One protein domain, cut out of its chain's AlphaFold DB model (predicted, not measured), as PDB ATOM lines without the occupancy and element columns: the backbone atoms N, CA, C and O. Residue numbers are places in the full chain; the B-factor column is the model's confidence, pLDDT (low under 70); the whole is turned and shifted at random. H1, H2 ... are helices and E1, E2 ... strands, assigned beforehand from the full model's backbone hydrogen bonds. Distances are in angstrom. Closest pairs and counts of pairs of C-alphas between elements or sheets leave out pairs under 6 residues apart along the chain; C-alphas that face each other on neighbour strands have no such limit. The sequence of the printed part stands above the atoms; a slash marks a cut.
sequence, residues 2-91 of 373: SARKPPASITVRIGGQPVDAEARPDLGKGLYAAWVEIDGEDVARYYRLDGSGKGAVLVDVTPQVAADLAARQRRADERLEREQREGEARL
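What this domain is: This is residues 2 to 91 of the 373 residues of an uncharacterized protein of Azospirillum doebereinerae (UniProt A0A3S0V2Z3). Picture a small five-strand sheet, curled like part of a barrel and folded so that E1 and E2 face E4 and E5 across the hinge strand E3, with one long helix, H1, running out from it as an arm. Residues 70 to 91 of H1 stick out free of the body. The printed part has 90 residues, with five named strands and then one named helix, in the order E1 E2 E3 E4 E5 H1; the sheet has that same strand order, is antiparallel throughout, and the class is mixed, helices and strands. The whole is only just loose, close to extended, with a radius of gyration of the C-alphas of 18.1 A, and its outline is flat, spanning 59 by 42 by 19 A.

Where its parts are: Begin at Ser 2 and go on to C-alpha 9 at (-12.677, 11.297, 18.732), where E1 begins, residues 9 to 14. After a tight link comes E2, residues 17 to 23, 19.1 A long. E3 is residues 31 to 38, 20.9 A, and E4, the longest strand, is residues 41 to 50, 28.2 A. Next find E5, residues 57 to 60, with C-alpha 57 at (-10.176, 19.898, 30.270). H1, residues 62 to 91, runs 43.0 A to C-alpha 91 at (-45.460, -22.016, 37.424).

How they stand to each other: The strongly twisted sheet is a meander, each strand the antiparallel neighbour of the one before, and each such pair is a hairpin. In E1 and E2, look for N 12 and O 19, 2.8 A apart. The pairing of E2 is staggered: residues 17 to 22 pair with E1 and residues 22 to 23 with E3, where N 33 and O 22 are 2.8 A apart. Between E3 and E4, N 34 and O 45 are 2.9 A apart; between E4 and E5, N 50 and O 57 are 2.9 A apart. In the folded sheet, the closest C-alphas of edge strands E1 and E5, those of Val 12 and Leu 58, are 7.8 A apart. E1 and E4 are apart, as are E2 and E5. H1 is on the sheet but only grazes it with residues 62 to 66; its closest C-alphas to E4 are those of Thr 62 and Tyr 46, 4.6 A. In H1 every O i to N i+4 pair is within hydrogen-bond range.

The domain as a whole: The two C-alphas farthest apart, those of Lys 54 and Leu 91, are 60.9 A apart. Without residues 70 to 91, the body spans 43 by 28 by 19 A. The printed part has no cut, and no link is long. The mean pLDDT of the printed part is 73.9; look for values under 70 in 24 residues, among them 2 to 6, 51 to 57 and 86 to 91.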
ATOM      1  N   SER A   2     -26.427  26.909  19.576       37.16
ATOM      2  CA  SER A   2     -26.304  25.591  18.938       37.16
ATOM      3  C   SER A   2     -25.444  24.675  19.799       37.16
ATOM      4  O   SER A   2     -24.270  24.970  20.018       37.16
ATOM      5  N   ALA A   3     -26.012  23.564  20.267       44.28
ATOM      6  CA  ALA A   3     -25.236  22.478  20.845       44.28
ATOM      7  C   ALA A   3     -24.292  21.949  19.754       44.28
ATOM      8  O   ALA A   3     -24.722  21.246  18.839       44.28
ATOM      9  N   ARG A   4     -23.015  22.354  19.795       60.00
ATOM     10  CA  ARG A   4     -21.977  21.769  18.940       60.00
ATOM     11  C   ARG A   4     -22.005  20.261  19.175       60.00
ATOM     12  O   ARG A   4     -21.944  19.823  20.323       60.00
ATOM     13  N   LYS A   5     -22.139  19.477  18.098       63.09
ATOM     14  CA  LYS A   5     -22.015  18.020  18.193       63.09
ATOM     15  C   LYS A   5     -20.657  17.708  18.839       63.09
ATOM     16  O   LYS A   5     -19.663  18.295  18.404       63.09
ATOM     17  N   PRO A   6     -20.611  16.854  19.876       66.38
ATOM     18  CA  PRO A   6     -19.344  16.438  20.456       66.38
ATOM     19  C   PRO A   6     -18.489  15.773  19.362       66.38
ATOM     20  O   PRO A   6     -19.052  15.088  18.502       66.38
ATOM     21  N   PRO A   7     -17.166  16.005  19.344       73.94
ATOM     22  CA  PRO A   7     -16.282  15.393  18.356       73.94
ATOM     23  C   PRO A   7     -16.325  13.864  18.468       73.94
ATOM     24  O   PRO A   7     -16.540  13.333  19.558       73.94
ATOM     25  N   ALA A   8     -16.151  13.167  17.341       76.44
ATOM     26  CA  ALA A   8     -16.214  11.704  17.272       76.44
ATOM     27  C   ALA A   8     -15.026  11.025  17.978       76.44
ATOM     28  O   ALA A   8     -15.179   9.946  18.546       76.44
ATOM     29  N   SER A   9     -13.874  11.695  18.001       79.44
ATOM     30  CA  SER A   9     -12.677  11.297  18.732       79.44
ATOM     31  C   SER A   9     -11.990  12.522  19.335       79.44
ATOM     32  O   SER A   9     -12.197  13.655  18.888       79.44
ATOM     33  N   ILE A  10     -11.196  12.298  20.377       81.38
ATOM     34  CA  ILE A  10     -10.341  13.301  21.015       81.38
ATOM     35  C   ILE A  10      -8.976  12.683  21.302       81.38
ATOM     36  O   ILE A  10      -8.901  11.534  21.718       81.38
ATOM     37  N   THR A  11      -7.896  13.440  21.146       79.94
ATOM     38  CA  THR A  11      -6.564  12.957  21.523       79.94
ATOM     39  C   THR A  11      -6.297  13.279  22.992       79.94
ATOM     40  O   THR A  11      -6.305  14.445  23.397       79.94
ATOM     41  N   VAL A  12      -6.052  12.250  23.798       76.81
ATOM     42  CA  VAL A  12      -5.632  12.345  25.204       76.81
ATOM     43  C   VAL A  12      -4.136  12.080  25.321       76.81
ATOM     44  O   VAL A  12      -3.559  11.378  24.500       76.81
ATOM     45  N   ARG A  13      -3.482  12.634  26.348       75.44
ATOM     46  CA  ARG A  13      -2.093  12.277  26.671       75.44
ATOM     47  C   ARG A  13      -2.061  11.347  27.872       75.44
ATOM     48  O   ARG A  13      -2.465  11.748  28.960       75.44
ATOM     49  N   ILE A  14      -1.546  10.140  27.676       70.19
ATOM     50  CA  ILE A  14      -1.419   9.110  28.713       70.19
ATOM     51  C   ILE A  14       0.060   8.736  28.789       70.19
ATOM     52  O   ILE A  14       0.671   8.419  27.775       70.19
ATOM     53  N   GLY A  15       0.684   8.889  29.963       68.25
ATOM     54  CA  GLY A  15       2.130   8.655  30.112       68.25
ATOM     55  C   GLY A  15       3.016   9.540  29.214       68.25
ATOM     56  O   GLY A  15       4.149   9.178  28.921       68.25
ATOM     57  N   GLY A  16       2.503  10.684  28.741       70.12
ATOM     58  CA  GLY A  16       3.198  11.578  27.805       70.12
ATOM     59  C   GLY A  16       2.993  11.253  26.319       70.12
ATOM     60  O   GLY A  16       3.337  12.087  25.480       70.12
ATOM     61  N   GLN A  17       2.376  10.118  25.980       74.81
ATOM     62  CA  GLN A  17       2.067   9.739  24.601       74.81
ATOM     63  C   GLN A  17       0.651  10.180  24.197       74.81
ATOM     64  O   GLN A  17      -0.271  10.075  25.012       74.81
ATOM     65  N   PRO A  18       0.458  10.703  22.972       79.00
ATOM     66  CA  PRO A  18      -0.868  10.974  22.438       79.00
ATOM     67  C   PRO A  18      -1.570   9.658  22.075       79.00
ATOM     68  O   PRO A  18      -1.032   8.859  21.315       79.00
ATOM     69  N   VAL A  19      -2.771   9.456  22.609       80.31
ATOM     70  CA  VAL A  19      -3.644   8.312  22.329       80.31
ATOM     71  C   VAL A  19      -5.005   8.855  21.917       80.31
ATOM     72  O   VAL A  19      -5.529   9.769  22.559       80.31
ATOM     73  N   ASP A  20      -5.586   8.312  20.854       83.88
ATOM     74  CA  ASP A  20      -6.919   8.711  20.420       83.88
ATOM     75  C   ASP A  20      -7.988   7.994  21.247       83.88
ATOM     76  O   ASP A  20      -8.005   6.771  21.374       83.88
ATOM     77  N   ALA A  21      -8.880   8.783  21.842       83.94
ATOM     78  CA  ALA A  21     -10.039   8.318  22.577       83.94
ATOM     79  C   ALA A  21     -11.301   8.495  21.727       83.94
ATOM     80  O   ALA A  21     -11.586   9.583  21.219       83.94
ATOM     81  N   GLU A  22     -12.096   7.440  21.613       86.94
ATOM     82  CA  GLU A  22     -13.316   7.408  20.807       86.94
ATOM     83  C   GLU A  22     -14.553   7.711  21.649       86.94
ATOM     84  O   GLU A  22     -14.646   7.307  22.809       86.94
ATOM     85  N   ALA A  23     -15.535   8.411  21.077       84.31
ATOM     86  CA  ALA A  23     -16.781   8.713  21.775       84.31
ATOM     87  C   ALA A  23     -17.587   7.435  22.092       84.31
ATOM     88  O   ALA A  23     -17.832   6.603  21.221       84.31
ATOM     89  N   ARG A  24     -18.079   7.319  23.333       83.06
ATOM     90  CA  ARG A  24     -18.884   6.188  23.835       83.06
ATOM     91  C   ARG A  24     -20.305   6.615  24.215       83.06
ATOM     92  O   ARG A  24     -20.627   6.741  25.401       83.06
ATOM     93  N   PRO A  25     -21.184   6.865  23.222       77.19
ATOM     94  CA  PRO A  25     -22.551   7.327  23.469       77.19
ATOM     95  C   PRO A  25     -23.417   6.292  24.204       77.19
ATOM     96  O   PRO A  25     -24.398   6.667  24.842       77.19
ATOM     97  N   ASP A  26     -23.043   5.014  24.141       74.44
ATOM     98  CA  ASP A  26     -23.664   3.888  24.843       74.44
ATOM     99  C   ASP A  26     -23.486   3.956  26.372       74.44
ATOM    100  O   ASP A  26     -24.340   3.488  27.133       74.44
ATOM    101  N   LEU A  27     -22.405   4.586  26.839       72.69
ATOM    102  CA  LEU A  27     -22.105   4.735  28.265       72.69
ATOM    103  C   LEU A  27     -22.614   6.065  28.833       72.69
ATOM    104  O   LEU A  27     -22.966   6.136  30.012       72.69
ATOM    105  N   GLY A  28     -22.721   7.100  27.995       74.12
ATOM    106  CA  GLY A  28     -23.256   8.410  28.362       74.12
ATOM    107  C   GLY A  28     -22.806   9.522  27.413       74.12
ATOM    108  O   GLY A  28     -21.798   9.412  26.719       74.12
ATOM    109  N   LYS A  29     -23.551  10.634  27.374       78.25
ATOM    110  CA  LYS A  29     -23.197  11.783  26.523       78.25
ATOM    111  C   LYS A  29     -21.877  12.414  26.985       78.25
ATOM    112  O   LYS A  29     -21.729  12.733  28.161       78.25
ATOM    113  N   GLY A  30     -20.958  12.644  26.042       77.69
ATOM    114  CA  GLY A  30     -19.678  13.318  26.298       77.69
ATOM    115  C   GLY A  30     -18.608  12.447  26.966       77.69
ATOM    116  O   GLY A  30     -17.656  12.998  27.518       77.69
ATOM    117  N   LEU A  31     -18.775  11.118  26.940       84.19
ATOM    118  CA  LEU A  31     -17.760  10.153  27.361       84.19
ATOM    119  C   LEU A  31     -16.916   9.689  26.178       84.19
ATOM    120  O   LEU A  31     -17.444   9.442  25.093       84.19
ATOM    121  N   TYR A  32     -15.625   9.520  26.432       86.00
ATOM    122  CA  TYR A  32     -14.638   9.021  25.485       86.00
ATOM    123  C   TYR A  32     -13.858   7.871  26.111       86.00
ATOM    124  O   TYR A  32     -13.615   7.901  27.316       86.00
ATOM    125  N   ALA A  33     -13.472   6.872  25.323       87.75
ATOM    126  CA  ALA A  33     -12.672   5.740  25.775       87.75
ATOM    127  C   ALA A  33     -11.369   5.649  24.984       87.75
ATOM    128  O   ALA A  33     -11.400   5.673  23.757       87.75
ATOM    129  N   ALA A  34     -10.249   5.520  25.688       86.56
ATOM    130  CA  ALA A  34      -8.951   5.185  25.112       86.56
ATOM    131  C   ALA A  34      -8.536   3.795  25.594       86.56
ATOM    132  O   ALA A  34      -8.686   3.484  26.777       86.56
ATOM    133  N   TRP A  35      -8.003   2.979  24.692       82.81
ATOM    134  CA  TRP A  35      -7.411   1.688  25.029       82.81
ATOM    135  C   TRP A  35      -5.921   1.880  25.271       82.81
ATOM    136  O   TRP A  35      -5.242   2.519  24.468       82.81
ATOM    137  N   VAL A  36      -5.437   1.391  26.408       83.56
ATOM    138  CA  VAL A  36      -4.043   1.540  26.820       83.56
ATOM    139  C   VAL A  36      -3.555   0.211  27.349       83.56
ATOM    140  O   VAL A  36      -4.189  -0.369  28.226       83.56
ATOM    141  N   GLU A  37      -2.402  -0.221  26.864       77.50
ATOM    142  CA  GLU A  37      -1.716  -1.383  27.402       77.50
ATOM    143  C   GLU A  37      -1.097  -1.026  28.765       77.50
ATOM    144  O   GLU A  37      -0.280  -0.106  28.878       77.50
ATOM    145  N   ILE A  38      -1.520  -1.718  29.820       78.12
ATOM    146  CA  ILE A  38      -0.968  -1.607  31.173       78.12
ATOM    147  C   ILE A  38      -0.608  -3.023  31.611       78.12
ATOM    148  O   ILE A  38      -1.468  -3.896  31.628       78.12
ATOM    149  N   ASP A  39       0.664  -3.254  31.940       76.38
ATOM    150  CA  ASP A  39       1.173  -4.559  32.388       76.38
ATOM    151  C   ASP A  39       0.866  -5.729  31.419       76.38
ATOM    152  O   ASP A  39       0.697  -6.872  31.838       76.38
ATOM    153  N   GLY A  40       0.823  -5.447  30.109       75.50
ATOM    154  CA  GLY A  40       0.537  -6.432  29.056       75.50
ATOM    155  C   GLY A  40      -0.953  -6.719  28.829       75.50
ATOM    156  O   GLY A  40      -1.284  -7.614  28.052       75.50
ATOM    157  N   GLU A  41      -1.852  -5.978  29.485       69.75
ATOM    158  CA  GLU A  41      -3.301  -6.060  29.281       69.75
ATOM    159  C   GLU A  41      -3.860  -4.760  28.685       69.75
ATOM    160  O   GLU A  41      -3.535  -3.658  29.129       69.75
ATOM    161  N   ASP A  42      -4.756  -4.885  27.702       77.56
ATOM    162  CA  ASP A  42      -5.479  -3.750  27.125       77.56
ATOM    163  C   ASP A  42      -6.572  -3.261  28.087       77.56
ATOM    164  O   ASP A  42      -7.644  -3.861  28.227       77.56
ATOM    165  N   VAL A  43      -6.326  -2.124  28.734       79.69
ATOM    166  CA  VAL A  43      -7.248  -1.498  29.683       79.69
ATOM    167  C   VAL A  43      -7.924  -0.287  29.044       79.69
ATOM    168  O   VAL A  43      -7.278   0.650  28.573       79.69
ATOM    169  N   ALA A  44      -9.256  -0.260  29.082       83.88
ATOM    170  CA  ALA A  44     -10.029   0.905  28.667       83.88
ATOM    171  C   ALA A  44     -10.038   1.987  29.764       83.88
ATOM    172  O   ALA A  44     -10.534   1.756  30.871       83.88
ATOM    173  N   ARG A  45      -9.558   3.193  29.440       85.25
ATOM    174  CA  ARG A  45      -9.703   4.401  30.267       85.25
ATOM    175  C   ARG A  45     -10.781   5.320  29.722       85.25
ATOM    176  O   ARG A  45     -10.856   5.548  28.516       85.25
ATOM    177  N   TYR A  46     -11.593   5.874  30.617       87.44
ATOM    178  CA  TYR A  46     -12.739   6.706  30.266       87.44
ATOM    179  C   TYR A  46     -12.523   8.159  30.667       87.44
ATOM    180  O   TYR A  46     -12.181   8.459  31.811       87.44
ATOM    181  N   TYR A  47     -12.809   9.068  29.742       86.56
ATOM    182  CA  TYR A  47     -12.634  10.505  29.910       86.56
ATOM    183  C   TYR A  47     -13.940  11.250  29.671       86.56
ATOM    184  O   TYR A  47     -14.747  10.874  28.817       86.56
ATOM    185  N   ARG A  48     -14.135  12.341  30.410       86.62
ATOM    186  CA  ARG A  48     -15.233  13.285  30.197       86.62
ATOM    187  C   ARG A  48     -14.672  14.676  29.932       86.62
ATOM    188  O   ARG A  48     -13.738  15.108  30.603       86.62
ATOM    189  N   LEU A  49     -15.271  15.370  28.970       80.00
ATOM    190  CA  LEU A  49     -15.027  16.794  28.748       80.00
ATOM    191  C   LEU A  49     -15.687  17.595  29.873       80.00
ATOM    192  O   LEU A  49     -16.917  17.600  29.972       80.00
ATOM    193  N   ASP A  50     -14.891  18.268  30.702       72.12
ATOM    194  CA  ASP A  50     -15.410  19.256  31.644       72.12
ATOM    195  C   ASP A  50     -15.583  20.611  30.938       72.12
ATOM    196  O   ASP A  50     -14.680  21.122  30.271       72.12
ATOM    197  N   GLY A  51     -16.789  21.169  31.040       62.97
ATOM    198  CA  GLY A  51     -17.218  22.390  30.355       62.97
ATOM    199  C   GLY A  51     -16.985  23.667  31.159       62.97
ATOM    200  O   GLY A  51     -17.601  24.691  30.854       62.97
ATOM    201  N   SER A  52     -16.146  23.622  32.195       55.88
ATOM    202  CA  SER A  52     -15.881  24.709  33.142       55.88
ATOM    203  C   SER A  52     -15.023  25.836  32.532       55.88
ATOM    204  O   SER A  52     -13.910  26.146  32.938       55.88
ATOM    205  N   GLY A  53     -15.579  26.516  31.528       50.34
ATOM    206  CA  GLY A  53     -15.357  27.938  31.244       50.34
ATOM    207  C   GLY A  53     -14.020  28.401  30.655       50.34
ATOM    208  O   GLY A  53     -14.010  29.475  30.058       50.34
ATOM    209  N   LYS A  54     -12.907  27.663  30.748       49.94
ATOM    210  CA  LYS A  54     -11.624  28.068  30.134       49.94
ATOM    211  C   LYS A  54     -10.816  26.851  29.670       49.94
ATOM    212  O   LYS A  54      -9.950  26.361  30.381       49.94
ATOM    213  N   GLY A  55     -11.080  26.417  28.438       57.28
ATOM    214  CA  GLY A  55     -10.393  25.290  27.799       57.28
ATOM    215  C   GLY A  55     -11.086  23.950  28.053       57.28
ATOM    216  O   GLY A  55     -11.684  23.735  29.100       57.28
ATOM    217  N   ALA A  56     -11.051  23.062  27.059       59.94
ATOM    218  CA  ALA A  56     -11.579  21.709  27.189       59.94
ATOM    219  C   ALA A  56     -10.622  20.884  28.062       59.94
ATOM    220  O   ALA A  56      -9.593  20.414  27.579       59.94
ATOM    221  N   VAL A  57     -10.935  20.751  29.350       68.31
ATOM    222  CA  VAL A  57     -10.176  19.898  30.270       68.31
ATOM    223  C   VAL A  57     -10.792  18.502  30.253       68.31
ATOM    224  O   VAL A  57     -12.007  18.344  30.368       68.31
ATOM    225  N   LEU A  58      -9.950  17.486  30.074       75.62
ATOM    226  CA  LEU A  58     -10.361  16.087  30.107       75.62
ATOM    227  C   LEU A  58     -10.132  15.526  31.501       75.62
ATOM    228  O   LEU A  58      -9.014  15.541  32.008       75.62
ATOM    229  N   VAL A  59     -11.206  15.032  32.106       83.38
ATOM    230  CA  VAL A  59     -11.182  14.427  33.436       83.38
ATOM    231  C   VAL A  59     -11.262  12.915  33.276       83.38
ATOM    232  O   VAL A  59     -12.175  12.415  32.615       83.38
ATOM    233  N   ASP A  60     -10.306  12.195  33.869       83.00
ATOM    234  CA  ASP A  60     -10.359  10.735  33.980       83.00
ATOM    235  C   ASP A  60     -11.520  10.358  34.911       83.00
ATOM    236  O   ASP A  60     -11.539  10.685  36.098       83.00
ATOM    237  N   VAL A  61     -12.524   9.706  34.337       86.50
ATOM    238  CA  VAL A  61     -13.736   9.239  35.018       86.50
ATOM    239  C   VAL A  61     -13.808   7.714  35.028       86.50
ATOM    240  O   VAL A  61     -14.867   7.153  35.312       86.50
ATOM    241  N   THR A  62     -12.693   7.029  34.758       82.81
ATOM    242  CA  THR A  62     -12.600   5.561  34.766       82.81
ATOM    243  C   THR A  62     -13.171   4.945  36.050       82.81
ATOM    244  O   THR A  62     -14.011   4.049  35.932       82.81
ATOM    245  N   PRO A  63     -12.861   5.444  37.270       81.06
ATOM    246  CA  PRO A  63     -13.427   4.884  38.500       81.06
ATOM    247  C   PRO A  63     -14.951   5.059  38.595       81.06
ATOM    248  O   PRO A  63     -15.652   4.178  39.089       81.06
ATOM    249  N   GLN A  64     -15.475   6.182  38.091       83.69
ATOM    250  CA  GLN A  64     -16.909   6.479  38.109       83.69
ATOM    251  C   GLN A  64     -17.671   5.587  37.119       83.69
ATOM    252  O   GLN A  64     -18.689   5.003  37.478       83.69
ATOM    253  N   VAL A  65     -17.160   5.438  35.894       82.81
ATOM    254  CA  VAL A  65     -17.765   4.573  34.868       82.81
ATOM    255  C   VAL A  65     -17.713   3.105  35.295       82.81
ATOM    256  O   VAL A  65     -18.699   2.391  35.126       82.81
ATOM    257  N   ALA A  66     -16.615   2.659  35.913       77.50
ATOM    258  CA  ALA A  66     -16.508   1.311  36.468       77.50
ATOM    259  C   ALA A  66     -17.553   1.056  37.571       77.50
ATOM    260  O   ALA A  66     -18.225   0.022  37.559       77.50
ATOM    261  N   ALA A  67     -17.751   2.013  38.485       79.88
ATOM    262  CA  ALA A  67     -18.769   1.917  39.530       79.88
ATOM    263  C   ALA A  67     -20.200   1.887  38.957       79.88
ATOM    264  O   ALA A  67     -21.023   1.077  39.398       79.88
ATOM    265  N   ASP A  68     -20.486   2.712  37.946       81.12
ATOM    266  CA  ASP A  68     -21.783   2.754  37.265       81.12
ATOM    267  C   ASP A  68     -22.073   1.456  36.501       81.12
ATOM    268  O   ASP A  68     -23.190   0.936  36.563       81.12
ATOM    269  N   LEU A  69     -21.075   0.895  35.812       76.38
ATOM    270  CA  LEU A  69     -21.194  -0.391  35.125       76.38
ATOM    271  C   LEU A  69     -21.430  -1.533  36.117       76.38
ATOM    272  O   LEU A  69     -22.360  -2.317  35.925       76.38
ATOM    273  N   ALA A  70     -20.686  -1.573  37.225       75.69
ATOM    274  CA  ALA A  70     -20.895  -2.555  38.288       75.69
ATOM    275  C   ALA A  70     -22.282  -2.419  38.947       75.69
ATOM    276  O   ALA A  70     -22.912  -3.412  39.314       75.69
ATOM    277  N   ALA A  71     -22.802  -1.196  39.096       78.62
ATOM    278  CA  ALA A  71     -24.156  -0.959  39.595       78.62
ATOM    279  C   ALA A  71     -25.237  -1.388  38.588       78.62
ATOM    280  O   ALA A  71     -26.239  -1.983  38.985       78.62
ATOM    281  N   ARG A  72     -25.042  -1.128  37.288       78.25
ATOM    282  CA  ARG A  72     -25.944  -1.599  36.223       78.25
ATOM    283  C   ARG A  72     -25.971  -3.120  36.146       78.25
ATOM    284  O   ARG A  72     -27.051  -3.683  36.005       78.25
ATOM    285  N   GLN A  73     -24.816  -3.765  36.286       71.75
ATOM    286  CA  GLN A  73     -24.706  -5.218  36.283       71.75
ATOM    287  C   GLN A  73     -25.428  -5.834  37.485       71.75
ATOM    288  O   GLN A  73     -26.307  -6.660  37.282       71.75
ATOM    289  N   ARG A  74     -25.202  -5.321  38.703       76.56
ATOM    290  CA  ARG A  74     -25.952  -5.762  39.895       76.56
ATOM    291  C   ARG A  74     -27.465  -5.622  39.733       76.56
ATOM    292  O   ARG A  74     -28.199  -6.543  40.056       76.56
ATOM    293  N   ARG A  75     -27.944  -4.505  39.171       76.19
ATOM    294  CA  ARG A  75     -29.382  -4.309  38.898       76.19
ATOM    295  C   ARG A  75     -29.917  -5.259  37.828       76.19
ATOM    296  O   ARG A  75     -31.077  -5.657  37.902       76.19
ATOM    297  N   ALA A  76     -29.113  -5.585  36.816       69.44
ATOM    298  CA  ALA A  76     -29.482  -6.562  35.798       69.44
ATOM    299  C   ALA A  76     -29.574  -7.968  36.404       69.44
ATOM    300  O   ALA A  76     -30.561  -8.657  36.155       69.44
ATOM    301  N   ASP A  77     -28.618  -8.340  37.253       70.62
ATOM    302  CA  ASP A  77     -28.597  -9.619  37.963       70.62
ATOM    303  C   ASP A  77     -29.786  -9.731  38.936       70.62
ATOM    304  O   ASP A  77     -30.543 -10.697  38.876       70.62
ATOM    305  N   GLU A  78     -30.052  -8.699  39.746       75.31
ATOM    306  CA  GLU A  78     -31.218  -8.629  40.644       75.31
ATOM    307  C   GLU A  78     -32.552  -8.701  39.885       75.31
ATOM    308  O   GLU A  78     -33.504  -9.345  40.336       75.31
ATOM    309  N   ARG A  79     -32.642  -8.045  38.720       74.12
ATOM    310  CA  ARG A  79     -33.830  -8.105  37.859       74.12
ATOM    311  C   ARG A  79     -34.029  -9.510  37.302       74.12
ATOM    312  O   ARG A  79     -35.152 -10.004  37.321       74.12
ATOM    313  N   LEU A  80     -32.956 -10.151  36.848       63.78
ATOM    314  CA  LEU A  80     -32.989 -11.498  36.291       63.78
ATOM    315  C   LEU A  80     -33.351 -12.529  37.370       63.78
ATOM    316  O   LEU A  80     -34.173 -13.409  37.122       63.78
ATOM    317  N   GLU A  81     -32.843 -12.373  38.596       71.12
ATOM    318  CA  GLU A  81     -33.263 -13.173  39.752       71.12
ATOM    319  C   GLU A  81     -34.738 -12.956  40.113       71.12
ATOM    320  O   GLU A  81     -35.450 -13.918  40.408       71.12
ATOM    321  N   ARG A  82     -35.227 -11.710  40.087       73.19
ATOM    322  CA  ARG A  82     -36.640 -11.413  40.361       73.19
ATOM    323  C   ARG A  82     -37.549 -12.015  39.290       73.19
ATOM    324  O   ARG A  82     -38.529 -12.664  39.643       73.19
ATOM    325  N   GLU A  83     -37.207 -11.868  38.013       68.19
ATOM    326  CA  GLU A  83     -37.941 -12.468  36.892       68.19
ATOM    327  C   GLU A  83     -37.945 -14.006  36.984       68.19
ATOM    328  O   GLU A  83     -38.984 -14.633  36.765       68.19
ATOM    329  N   GLN A  84     -36.831 -14.623  37.401       62.62
ATOM    330  CA  GLN A  84     -36.765 -16.065  37.665       62.62
ATOM    331  C   GLN A  84     -37.675 -16.486  38.825       62.62
ATOM    332  O   GLN A  84     -38.470 -17.411  38.663       62.62
ATOM    333  N   ARG A  85     -37.625 -15.790  39.968       72.12
ATOM    334  CA  ARG A  85     -38.483 -16.087  41.131       72.12
ATOM    335  C   ARG A  85     -39.965 -15.876  40.823       72.12
ATOM    336  O   ARG A  85     -40.808 -16.646  41.279       72.12
ATOM    337  N   GLU A  86     -40.302 -14.856  40.039       69.56
ATOM    338  CA  GLU A  86     -41.674 -14.609  39.590       69.56
ATOM    339  C   GLU A  86     -42.151 -15.674  38.598       69.56
ATOM    340  O   GLU A  86     -43.288 -16.140  38.710       69.56
ATOM    341  N   GLY A  87     -41.289 -16.111  37.675       56.97
ATOM    342  CA  GLY A  87     -41.553 -17.233  36.773       56.97
ATOM    343  C   GLY A  87     -41.788 -18.542  37.530       56.97
ATOM    344  O   GLY A  87     -42.777 -19.232  37.278       56.97
ATOM    345  N   GLU A  88     -40.950 -18.837  38.526       56.94
ATOM    346  CA  GLU A  88     -41.103 -19.982  39.433       56.94
ATOM    347  C   GLU A  88     -42.399 -19.918  40.239       56.94
ATOM    348  O   GLU A  88     -43.133 -20.905  40.319       56.94
ATOM    349  N   ALA A  89     -42.733 -18.755  40.798       65.25
ATOM    350  CA  ALA A  89     -43.953 -18.571  41.576       65.25
ATOM    351  C   ALA A  89     -45.230 -18.638  40.719       65.25
ATOM    352  O   ALA A  89     -46.285 -19.013  41.240       65.25
ATOM    353  N   ARG A  90     -45.166 -18.262  39.434       59.00
ATOM    354  CA  ARG A  90     -46.279 -18.411  38.479       59.00
ATOM    355  C   ARG A  90     -46.472 -19.868  38.074       59.00
ATOM    356  O   ARG A  90     -47.600 -20.348  38.146       59.00
ATOM    357  N   LEU A  91     -45.396 -20.582  37.734       48.38
ATOM    358  CA  LEU A  91     -45.460 -22.016  37.424       48.38
ATOM    359  C   LEU A  91     -46.017 -22.818  38.605       48.38
ATOM    360  O   LEU A  91     -46.967 -23.579  38.444       48.38
TER     361      LEU A  91